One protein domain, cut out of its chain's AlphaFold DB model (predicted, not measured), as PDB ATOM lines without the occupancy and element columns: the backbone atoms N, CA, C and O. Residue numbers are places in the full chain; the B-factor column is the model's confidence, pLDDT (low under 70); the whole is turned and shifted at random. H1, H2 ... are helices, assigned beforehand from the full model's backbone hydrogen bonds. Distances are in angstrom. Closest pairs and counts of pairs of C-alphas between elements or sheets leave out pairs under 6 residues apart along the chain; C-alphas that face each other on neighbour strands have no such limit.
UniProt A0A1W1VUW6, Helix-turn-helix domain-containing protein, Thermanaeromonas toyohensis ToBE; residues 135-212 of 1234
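This is residues 135 to 212 of the 1234 residues of the protein "Helix-turn-helix domain-containing protein" of Thermanaeromonas toyohensis ToBE (UniProt A0A1W1VUW6). Two helical hairpins, H1 with H2 and H3 with H4, fold over one side of the longest helix, H5, with H4 on the first residues of H5 and H2 near its last ones. H3 passes between these two places, nearest to the middle of the whole, and H1 packs on H2 at the side. The printed part has 78 residues with five named helices, H1 to H5 in that order, and no named strand; the class is all helix. The whole is compact, with a radius of gyration of the C-alphas of 11.9 A, and a rounded outline with spans of 31 by 25 by 22 A.

Begin at Arg 135 and go on to C-alpha 142 at (126.601, 180.314, 62.554), where H1 starts; it runs over residues 142 to 150, 12.2 A from first to last C-alpha. H2 follows over residues 154 to 164, 15.1 A long, and H3 over residues 166 to 176, 14.8 A long. H4, residues 181 to 187, is 9.9 A long. Find C-alpha 193 at (137.175, 174.938, 50.935); from there H5 runs 22.6 A to C-alpha 208 at (128.250, 189.841, 65.415).

The helix packing is mostly crossed: leaving out helices that touch only at the corner or at their ends, 0 of the 5 pairs of helices that touch and have a tilt are at a shallow tilt. H1 and H2 form a helical hairpin: they touch, closest at the C-alphas of Tyr 149 and Lys 157, 6.2 A apart, and run opposite ways at a steep tilt of 41 degrees. H2 and H3 touch only at the corner by their link, and only just, with 3 pairs of C-alphas within 8 A; the closest are those of Arg 161 and Tyr 169, 5.4 A. H3 and H4 form the other helical hairpin, a steep tilt of 42 degrees, opposite ways, with the C-alphas of Phe 175 and Leu 181 closest at 5.7 A. Now look along H5. Its residues 193 to 196 alone touch H4, about perpendicular at 73 degrees, closest at the C-alphas of Gly 182 and Arg 193, 5.0 A. Its residues 199 to 200 alone only just touch H3, with 3 pairs of C-alphas within 8 A, those of Ala 168 and Leu 200 being closest at 6.9 A. Its residues 203 to 207 alone touch H2, closest at the C-alphas of Met 164 and Lys 203, 5.9 A. H1 is close to but not clearly touching H5, the C-alphas of Leu 142 and Phe 204 being closest at 7.4 A. H4 is apart from H1 and H2. In H1, H2, H3 and H4 every O i to N i+4 pair is within hydrogen-bond range, and in H5 11 of 12 are.

The two C-alphas farthest apart are those of Asp 187 and Asp 212, 34.0 A. The printed part has no cut, and the four links between helices are tight. The mean pLDDT of the printed part is 76.2; look for values under 70 at residues 135 to 140, 143, 152, 191 and 208 to 212.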
ATOM      1  N   ARG A 135     127.431 171.304  64.275       39.62
ATOM      2  CA  ARG A 135     128.462 171.333  65.335       39.62
ATOM      3  C   ARG A 135     129.910 171.110  64.862       39.62
ATOM      4  O   ARG A 135     130.831 171.501  65.571       39.62
ATOM      5  N   ARG A 136     130.158 170.499  63.693       43.09
ATOM      6  CA  ARG A 136     131.528 170.207  63.207       43.09
ATOM      7  C   ARG A 136     132.245 171.336  62.449       43.09
ATOM      8  O   ARG A 136     133.427 171.171  62.159       43.09
ATOM      9  N   LEU A 137     131.604 172.465  62.124       49.34
ATOM     10  CA  LEU A 137     132.249 173.507  61.296       49.34
ATOM     11  C   LEU A 137     133.065 174.565  62.064       49.34
ATOM     12  O   LEU A 137     133.909 175.216  61.450       49.34
ATOM     13  N   ASN A 138     132.852 174.741  63.376       55.22
ATOM     14  CA  ASN A 138     133.560 175.729  64.221       55.22
ATOM     15  C   ASN A 138     133.622 177.145  63.587       55.22
ATOM     16  O   ASN A 138     134.645 177.845  63.590       55.22
ATOM     17  N   ILE A 139     132.501 177.569  63.003       69.50
ATOM     18  CA  ILE A 139     132.258 178.940  62.556       69.50
ATOM     19  C   ILE A 139     131.486 179.622  63.695       69.50
ATOM     20  O   ILE A 139     130.355 179.218  63.947       69.50
ATOM     21  N   PRO A 140     132.072 180.604  64.408       59.25
ATOM     22  CA  PRO A 140     131.334 181.373  65.403       59.25
ATOM     23  C   PRO A 140     130.185 182.135  64.745       59.25
ATOM     24  O   PRO A 140     130.344 182.623  63.620       59.25
ATOM     25  N   TYR A 141     129.088 182.265  65.484       75.12
ATOM     26  CA  TYR A 141     127.859 182.950  65.090       75.12
ATOM     27  C   TYR A 141     127.144 182.348  63.857       75.12
ATOM     28  O   TYR A 141     126.601 183.063  63.011       75.12
ATOM     29  N   LEU A 142     127.234 181.022  63.677       73.62
ATOM     30  CA  LEU A 142     126.601 180.314  62.554       73.62
ATOM     31  C   LEU A 142     125.096 180.092  62.773       73.62
ATOM     32  O   LEU A 142     124.355 180.006  61.798       73.62
ATOM     33  N   GLU A 143     124.646 179.987  64.021       66.44
ATOM     34  CA  GLU A 143     123.261 179.642  64.364       66.44
ATOM     35  C   GLU A 143     122.365 180.889  64.246       66.44
ATOM     36  O   GLU A 143     121.328 180.851  63.587       66.44
ATOM     37  N   GLU A 144     122.854 182.037  64.712       76.25
ATOM     38  CA  GLU A 144     122.287 183.375  64.524       76.25
ATOM     39  C   GLU A 144     122.220 183.748  63.033       76.25
ATOM     40  O   GLU A 144     121.202 184.237  62.545       76.25
ATOM     41  N   ALA A 145     123.278 183.451  62.267       74.12
ATOM     42  CA  ALA A 145     123.289 183.652  60.819       74.12
ATOM     43  C   ALA A 145     122.242 182.791  60.087       74.12
ATOM     44  O   ALA A 145     121.642 183.244  59.110       74.12
ATOM     45  N   LEU A 146     122.012 181.555  60.540       76.31
ATOM     46  CA  LEU A 146     120.968 180.695  59.983       76.31
ATOM     47  C   LEU A 146     119.572 181.199  60.372       76.31
ATOM     48  O   LEU A 146     118.704 181.237  59.503       76.31
ATOM     49  N   ALA A 147     119.366 181.675  61.603       73.75
ATOM     50  CA  ALA A 147     118.110 182.303  62.019       73.75
ATOM     51  C   ALA A 147     117.763 183.530  61.150       73.75
ATOM     52  O   ALA A 147     116.651 183.617  60.631       73.75
ATOM     53  N   VAL A 148     118.732 184.417  60.889       75.75
ATOM     54  CA  VAL A 148     118.577 185.584  59.992       75.75
ATOM     55  C   VAL A 148     118.215 185.181  58.553       75.75
ATOM     56  O   VAL A 148     117.432 185.864  57.897       75.75
ATOM     57  N   TYR A 149     118.753 184.067  58.045       82.81
ATOM     58  CA  TYR A 149     118.474 183.595  56.683       82.81
ATOM     59  C   TYR A 149     117.178 182.774  56.558       82.81
ATOM     60  O   TYR A 149     116.544 182.792  55.501       82.81
ATOM     61  N   TYR A 150     116.748 182.076  57.609       80.62
ATOM     62  CA  TYR A 150     115.467 181.362  57.619       80.62
ATOM     63  C   TYR A 150     114.283 182.242  58.038       80.62
ATOM     64  O   TYR A 150     113.160 181.983  57.610       80.62
ATOM     65  N   GLY A 151     114.522 183.348  58.749       76.38
ATOM     66  CA  GLY A 151     113.549 184.428  58.887       76.38
ATOM     67  C   GLY A 151     113.111 184.945  57.513       76.38
ATOM     68  O   GLY A 151     113.937 185.258  56.656       76.38
ATOM     69  N   ASN A 152     111.803 185.029  57.262       64.75
ATOM     70  CA  ASN A 152     111.261 185.461  55.963       64.75
ATOM     71  C   ASN A 152     111.251 186.983  55.744       64.75
ATOM     72  O   ASN A 152     110.647 187.459  54.787       64.75
ATOM     73  N   ASP A 153     111.976 187.734  56.569       81.38
ATOM     74  CA  ASP A 153     112.200 189.156  56.356       81.38
ATOM     75  C   ASP A 153     113.165 189.416  55.181       81.38
ATOM     76  O   ASP A 153     114.314 188.958  55.151       81.38
ATOM     77  N   ALA A 154     112.684 190.182  54.203       75.94
ATOM     78  CA  ALA A 154     113.457 190.617  53.051       75.94
ATOM     79  C   ALA A 154     114.505 191.687  53.408       75.94
ATOM     80  O   ALA A 154     115.531 191.766  52.728       75.94
ATOM     81  N   GLU A 155     114.291 192.487  54.460       73.62
ATOM     82  CA  GLU A 155     115.229 193.527  54.888       73.62
ATOM     83  C   GLU A 155     116.439 192.922  55.613       73.62
ATOM     84  O   GLU A 155     117.571 193.177  55.205       73.62
ATOM     85  N   SER A 156     116.237 191.998  56.553       77.56
ATOM     86  CA  SER A 156     117.305 191.197  57.173       77.56
ATOM     87  C   SER A 156     118.135 190.440  56.129       77.56
ATOM     88  O   SER A 156     119.367 190.483  56.148       77.56
ATOM     89  N   LYS A 157     117.485 189.811  55.138       86.94
ATOM     90  CA  LYS A 157     118.167 189.158  54.003       86.94
ATOM     91  C   LYS A 157     118.951 190.146  53.127       86.94
ATOM     92  O   LYS A 157     119.971 189.769  52.547       86.94
ATOM     93  N   ARG A 158     118.519 191.406  53.042       86.75
ATOM     94  CA  ARG A 158     119.201 192.493  52.320       86.75
ATOM     95  C   ARG A 158     120.380 193.068  53.111       86.75
ATOM     96  O   ARG A 158     121.452 193.212  52.528       86.75
ATOM     97  N   GLU A 159     120.248 193.325  54.413       80.75
ATOM     98  CA  GLU A 159     121.378 193.729  55.264       80.75
ATOM     99  C   GLU A 159     122.433 192.615  55.312       80.75
ATOM    100  O   GLU A 159     123.630 192.879  55.175       80.75
ATOM    101  N   MET A 160     122.015 191.346  55.376       86.69
ATOM    102  CA  MET A 160     122.933 190.212  55.299       86.69
ATOM    103  C   MET A 160     123.704 190.183  53.967       86.69
ATOM    104  O   MET A 160     124.924 189.996  53.980       86.69
ATOM    105  N   ARG A 161     123.043 190.444  52.825       90.94
ATOM    106  CA  ARG A 161     123.716 190.640  51.523       90.94
ATOM    107  C   ARG A 161     124.685 191.813  51.532       90.94
ATOM    108  O   ARG A 161     125.788 191.668  51.018       90.94
ATOM    109  N   GLU A 162     124.331 192.948  52.125       86.06
ATOM    110  CA  GLU A 162     125.198 194.131  52.159       86.06
ATOM    111  C   GLU A 162     126.441 193.903  53.045       86.06
ATOM    112  O   GLU A 162     127.581 194.134  52.622       86.06
ATOM    113  N   VAL A 163     126.256 193.339  54.243       80.81
ATOM    114  CA  VAL A 163     127.334 193.055  55.203       80.81
ATOM    115  C   VAL A 163     128.236 191.914  54.721       80.81
ATOM    116  O   VAL A 163     129.468 192.003  54.840       80.81
ATOM    117  N   MET A 164     127.686 190.843  54.137       86.31
ATOM    118  CA  MET A 164     128.476 189.743  53.564       86.31
ATOM    119  C   MET A 164     129.050 190.087  52.180       86.31
ATOM    120  O   MET A 164     130.184 189.710  51.880       86.31
ATOM    121  N   GLY A 165     128.369 190.907  51.389       90.56
ATOM    122  CA  GLY A 165     128.617 191.085  49.958       90.56
ATOM    123  C   GLY A 165     128.127 189.871  49.163       90.56
ATOM    124  O   GLY A 165     128.349 188.733  49.583       90.56
ATOM    125  N   GLU A 166     127.511 190.113  48.003       89.50
ATOM    126  CA  GLU A 166     126.687 189.134  47.272       89.50
ATOM    127  C   GLU A 166     127.301 187.727  47.182       89.50
ATOM    128  O   GLU A 166     126.709 186.783  47.687       89.50
ATOM    129  N   LYS A 167     128.540 187.581  46.688       86.19
ATOM    130  CA  LYS A 167     129.212 186.269  46.558       86.19
ATOM    131  C   LYS A 167     129.403 185.489  47.870       86.19
ATOM    132  O   LYS A 167     129.548 184.271  47.833       86.19
ATOM    133  N   ALA A 168     129.460 186.159  49.021       86.19
ATOM    134  CA  ALA A 168     129.576 185.493  50.321       86.19
ATOM    135  C   ALA A 168     128.200 185.207  50.945       86.19
ATOM    136  O   ALA A 168     128.063 184.199  51.635       86.19
ATOM    137  N   TYR A 169     127.194 186.045  50.671       92.75
ATOM    138  CA  TYR A 169     125.799 185.728  50.984       92.75
ATOM    139  C   TYR A 169     125.310 184.549  50.139       92.75
ATOM    140  O   TYR A 169     124.749 183.612  50.680       92.75
ATOM    141  N   GLU A 170     125.586 184.536  48.836       91.19
ATOM    142  CA  GLU A 170     125.239 183.454  47.912       91.19
ATOM    143  C   GLU A 170     125.910 182.134  48.311       91.19
ATOM    144  O   GLU A 170     125.240 181.110  48.411       91.19
ATOM    145  N   MET A 171     127.207 182.164  48.646       90.38
ATOM    146  CA  MET A 171     127.920 181.014  49.216       90.38
ATOM    147  C   MET A 171     127.235 180.479  50.481       90.38
ATOM    148  O   MET A 171     127.120 179.266  50.654       90.38
ATOM    149  N   PHE A 172     126.781 181.373  51.362       89.12
ATOM    150  CA  PHE A 172     126.076 180.996  52.580       89.12
ATOM    151  C   PHE A 172     124.651 180.496  52.311       89.12
ATOM    152  O   PHE A 172     124.257 179.499  52.894       89.12
ATOM    153  N   ALA A 173     123.913 181.112  51.390       90.12
ATOM    154  CA  ALA A 173     122.557 180.736  51.001       90.12
ATOM    155  C   ALA A 173     122.517 179.352  50.338       90.12
ATOM    156  O   ALA A 173     121.662 178.529  50.666       90.12
ATOM    157  N   ARG A 174     123.479 179.073  49.447       88.81
ATOM    158  CA  ARG A 174     123.700 177.745  48.857       88.81
ATOM    159  C   ARG A 174     124.014 176.716  49.949       88.81
ATOM    160  O   ARG A 174     123.338 175.698  50.051       88.81
ATOM    161  N   PHE A 175     124.964 177.021  50.837       83.75
ATOM    162  CA  PHE A 175     125.304 176.153  51.969       83.75
ATOM    163  C   PHE A 175     124.132 175.910  52.944       83.75
ATOM    164  O   PHE A 175     123.928 174.780  53.377       83.75
ATOM    165  N   ALA A 176     123.340 176.937  53.262       83.69
ATOM    166  CA  ALA A 176     122.183 176.840  54.152       83.69
ATOM    167  C   ALA A 176     121.107 175.905  53.581       83.69
ATOM    168  O   ALA A 176     120.556 175.095  54.315       83.69
ATOM    169  N   ARG A 177     120.898 175.913  52.255       84.25
ATOM    170  CA  ARG A 177     120.045 174.939  51.542       84.25
ATOM    171  C   ARG A 177     120.625 173.514  51.469       84.25
ATOM    172  O   ARG A 177     120.082 172.678  50.754       84.25
ATOM    173  N   GLY A 178     121.715 173.224  52.179       75.94
ATOM    174  CA  GLY A 178     122.338 171.899  52.248       75.94
ATOM    175  C   GLY A 178     123.383 171.616  51.164       75.94
ATOM    176  O   GLY A 178     123.938 170.519  51.136       75.94
ATOM    177  N   GLU A 179     123.699 172.575  50.287       88.19
ATOM    178  CA  GLU A 179     124.699 172.360  49.238       88.19
ATOM    179  C   GLU A 179     126.114 172.215  49.833       88.19
ATOM    180  O   GLU A 179     126.543 172.976  50.708       88.19
ATOM    181  N   VAL A 180     126.885 171.239  49.339       79.62
ATOM    182  CA  VAL A 180     128.219 170.929  49.875       79.62
ATOM    183  C   VAL A 180     129.160 172.123  49.687       79.62
ATOM    184  O   VAL A 180     129.572 172.436  48.570       79.62
ATOM    185  N   LEU A 181     129.579 172.748  50.796       71.38
ATOM    186  CA  LEU A 181     130.395 173.976  50.812       71.38
ATOM    187  C   LEU A 181     131.687 173.895  49.971       71.38
ATOM    188  O   LEU A 181     132.188 174.917  49.515       71.38
ATOM    189  N   GLY A 182     132.239 172.694  49.757       72.06
ATOM    190  CA  GLY A 182     133.386 172.481  48.864       72.06
ATOM    191  C   GLY A 182     133.065 172.681  47.376       72.06
ATOM    192  O   GLY A 182     133.891 173.240  46.659       72.06
ATOM    193  N   CYS A 183     131.869 172.282  46.933       73.81
ATOM    194  CA  CYS A 183     131.381 172.509  45.573       73.81
ATOM    195  C   CYS A 183     130.973 173.976  45.401       73.81
ATOM    196  O   CYS A 183     131.523 174.662  44.549       73.81
ATOM    197  N   VAL A 184     130.156 174.506  46.319       75.12
ATOM    198  CA  VAL A 184     129.753 175.928  46.344       75.12
ATOM    199  C   VAL A 184     130.963 176.877  46.295       75.12
ATOM    200  O   VAL A 184     130.935 177.895  45.605       75.12
ATOM    201  N   ALA A 185     132.053 176.547  46.998       73.56
ATOM    202  CA  ALA A 185     133.303 177.301  46.924       73.56
ATOM    203  C   ALA A 185     133.927 177.273  45.517       73.56
ATOM    204  O   ALA A 185     134.312 178.326  45.010       73.56
ATOM    205  N   ARG A 186     134.006 176.091  44.891       80.31
ATOM    206  CA  ARG A 186     134.568 175.896  43.546       80.31
ATOM    207  C   ARG A 186     133.772 176.683  42.503       80.31
ATOM    208  O   ARG A 186     134.365 177.495  41.798       80.31
ATOM    209  N   ASP A 187     132.451 176.514  42.482       79.31
ATOM    210  CA  ASP A 187     131.533 177.154  41.530       79.31
ATOM    211  C   ASP A 187     131.634 178.689  41.563       79.31
ATOM    212  O   ASP A 187     131.641 179.352  40.528       79.31
ATOM    213  N   LEU A 188     131.754 179.275  42.760       77.75
ATOM    214  CA  LEU A 188     131.828 180.731  42.943       77.75
ATOM    215  C   LEU A 188     133.241 181.317  42.712       77.75
ATOM    216  O   LEU A 188     133.425 182.540  42.812       77.75
ATOM    217  N   GLY A 189     134.218 180.468  42.365       82.31
ATOM    218  CA  GLY A 189     135.592 180.839  42.007       82.31
ATOM    219  C   GLY A 189     136.590 180.866  43.172       82.31
ATOM    220  O   GLY A 189     137.636 181.511  43.069       82.31
ATOM    221  N   TYR A 190     136.296 180.203  44.293       79.25
ATOM    222  CA  TYR A 190     137.193 180.112  45.449       79.25
ATOM    223  C   TYR A 190     138.009 178.817  45.403       79.25
ATOM    224  O   TYR A 190     137.500 177.734  45.681       79.25
ATOM    225  N   GLY A 191     139.311 178.939  45.125       69.38
ATOM    226  CA  GLY A 191     140.221 177.805  44.904       69.38
ATOM    227  C   GLY A 191     140.433 176.827  46.074       69.38
ATOM    228  O   GLY A 191     141.182 175.870  45.910       69.38
ATOM    229  N   SER A 192     139.812 177.021  47.245       81.94
ATOM    230  CA  SER A 192     139.761 175.983  48.284       81.94
ATOM    231  C   SER A 192     138.595 176.146  49.270       81.94
ATOM    232  O   SER A 192     138.173 177.256  49.616       81.94
ATOM    233  N   ARG A 193     138.143 175.011  49.824       77.00
ATOM    234  CA  ARG A 193     137.175 174.938  50.935       77.00
ATOM    235  C   ARG A 193     137.657 175.707  52.175       77.00
ATOM    236  O   ARG A 193     136.859 176.367  52.835       77.00
ATOM    237  N   THR A 194     138.956 175.665  52.481       75.19
ATOM    238  CA  THR A 194     139.557 176.412  53.604       75.19
ATOM    239  C   THR A 194     139.537 177.924  53.378       75.19
ATOM    240  O   THR A 194     139.319 178.674  54.332       75.19
ATOM    241  N   GLY A 195     139.676 178.389  52.132       73.69
ATOM    242  CA  GLY A 195     139.500 179.793  51.759       73.69
ATOM    243  C   GLY A 195     138.061 180.276  51.966       73.69
ATOM    244  O   GLY A 195     137.851 181.312  52.599       73.69
ATOM    245  N   ALA A 196     137.078 179.492  51.515       76.44
ATOM    246  CA  ALA A 196     135.652 179.772  51.705       76.44
ATOM    247  C   ALA A 196     135.254 179.830  53.194       76.44
ATOM    248  O   ALA A 196     134.707 180.837  53.649       76.44
ATOM    249  N   VAL A 197     135.622 178.815  53.989       73.94
ATOM    250  CA  VAL A 197     135.384 178.803  55.448       73.94
ATOM    251  C   VAL A 197     136.046 180.008  56.124       73.94
ATOM    252  O   VAL A 197     135.423 180.664  56.957       73.94
ATOM    253  N   SER A 198     137.277 180.363  55.740       75.69
ATOM    254  CA  SER A 198     137.980 181.529  56.297       75.69
ATOM    255  C   SER A 198     137.305 182.860  55.948       75.69
ATOM    256  O   SER A 198     137.305 183.782  56.769       75.69
ATOM    257  N   LEU A 199     136.708 182.977  54.756       81.38
ATOM    258  CA  LEU A 199     135.943 184.154  54.346       81.38
ATOM    259  C   LEU A 199     134.649 184.290  55.158       81.38
ATOM    260  O   LEU A 199     134.415 185.357  55.727       81.38
ATOM    261  N   LEU A 200     133.861 183.215  55.266       79.69
ATOM    262  CA  LEU A 200     132.628 183.180  56.060       79.69
ATOM    263  C   LEU A 200     132.915 183.490  57.537       79.69
ATOM    264  O   LEU A 200     132.355 184.437  58.086       79.69
ATOM    265  N   ARG A 201     133.892 182.807  58.149       77.88
ATOM    266  CA  ARG A 201     134.322 183.037  59.543       77.88
ATOM    267  C   ARG A 201     134.782 184.480  59.790       77.88
ATOM    268  O   ARG A 201     134.600 185.007  60.884       77.88
ATOM    269  N   ARG A 202     135.356 185.151  58.780       80.69
ATOM    270  CA  ARG A 202     135.742 186.574  58.831       80.69
ATOM    271  C   ARG A 202     134.563 187.532  58.618       80.69
ATOM    272  O   ARG A 202     134.640 188.671  59.079       80.69
ATOM    273  N   LYS A 203     133.508 187.114  57.912       86.94
ATOM    274  CA  LYS A 203     132.291 187.906  57.683       86.94
ATOM    275  C   LYS A 203     131.328 187.825  58.867       86.94
ATOM    276  O   LYS A 203     130.988 188.884  59.378       86.94
ATOM    277  N   PHE A 204     131.017 186.638  59.388       77.88
ATOM    278  CA  PHE A 204     130.196 186.498  60.601       77.88
ATOM    279  C   PHE A 204     130.840 187.180  61.808       77.88
ATOM    280  O   PHE A 204     130.209 188.006  62.457       77.88
ATOM    281  N   ARG A 205     132.157 187.018  62.000       73.06
ATOM    282  CA  ARG A 205     132.904 187.790  63.007       73.06
ATOM    283  C   ARG A 205     132.752 189.316  62.856       73.06
ATOM    284  O   ARG A 205     132.867 190.021  63.842       73.06
ATOM    285  N   ARG A 206     132.514 189.859  61.658       74.44
ATOM    286  CA  ARG A 206     132.283 191.308  61.455       74.44
ATOM    287  C   ARG A 206     130.829 191.740  61.632       74.44
ATOM    288  O   ARG A 206     130.599 192.931  61.807       74.44
ATOM    289  N   MET A 207     129.900 190.798  61.530       78.19
ATOM    290  CA  MET A 207     128.472 190.993  61.759       78.19
ATOM    291  C   MET A 207     128.235 191.085  63.274       78.19
ATOM    292  O   MET A 207     127.877 192.150  63.767       78.19
ATOM    293  N   PHE A 208     128.623 190.040  64.011       69.62
ATOM    294  CA  PHE A 208     128.250 189.841  65.415       69.62
ATOM    295  C   PHE A 208     129.257 190.372  66.459       69.62
ATOM    296  O   PHE A 208     128.880 190.606  67.602       69.62
ATOM    297  N   GLN A 209     130.508 190.729  66.104       59.91
ATOM    298  CA  GLN A 209     131.405 191.453  67.045       59.91
ATOM    299  C   GLN A 209     130.970 192.905  67.352       59.91
ATOM    300  O   GLN A 209     131.736 193.667  67.947       59.91
ATOM    301  N   LYS A 210     129.760 193.311  66.954       51.53
ATOM    302  CA  LYS A 210     129.081 194.491  67.506       51.53
ATOM    303  C   LYS A 210     128.387 194.201  68.848       51.53
ATOM    304  O   LYS A 210     128.165 195.149  69.591       51.53
ATOM    305  N   GLU A 211     128.055 192.942  69.143       46.72
ATOM    306  CA  GLU A 211     127.045 192.571  70.154       46.72
ATOM    307  C   GLU A 211     127.615 191.845  71.386       46.72
ATOM    308  O   GLU A 211     126.942 191.761  72.409       46.72
ATOM    309  N   ASP A 212     128.895 191.443  71.368       42.50
ATOM    310  CA  ASP A 212     129.664 190.975  72.543       42.50
ATOM    311  C   ASP A 212     129.976 192.131  73.540       42.50
ATOM    312  O   ASP A 212     131.113 192.370  73.965       42.50
TER     313      ASP A 212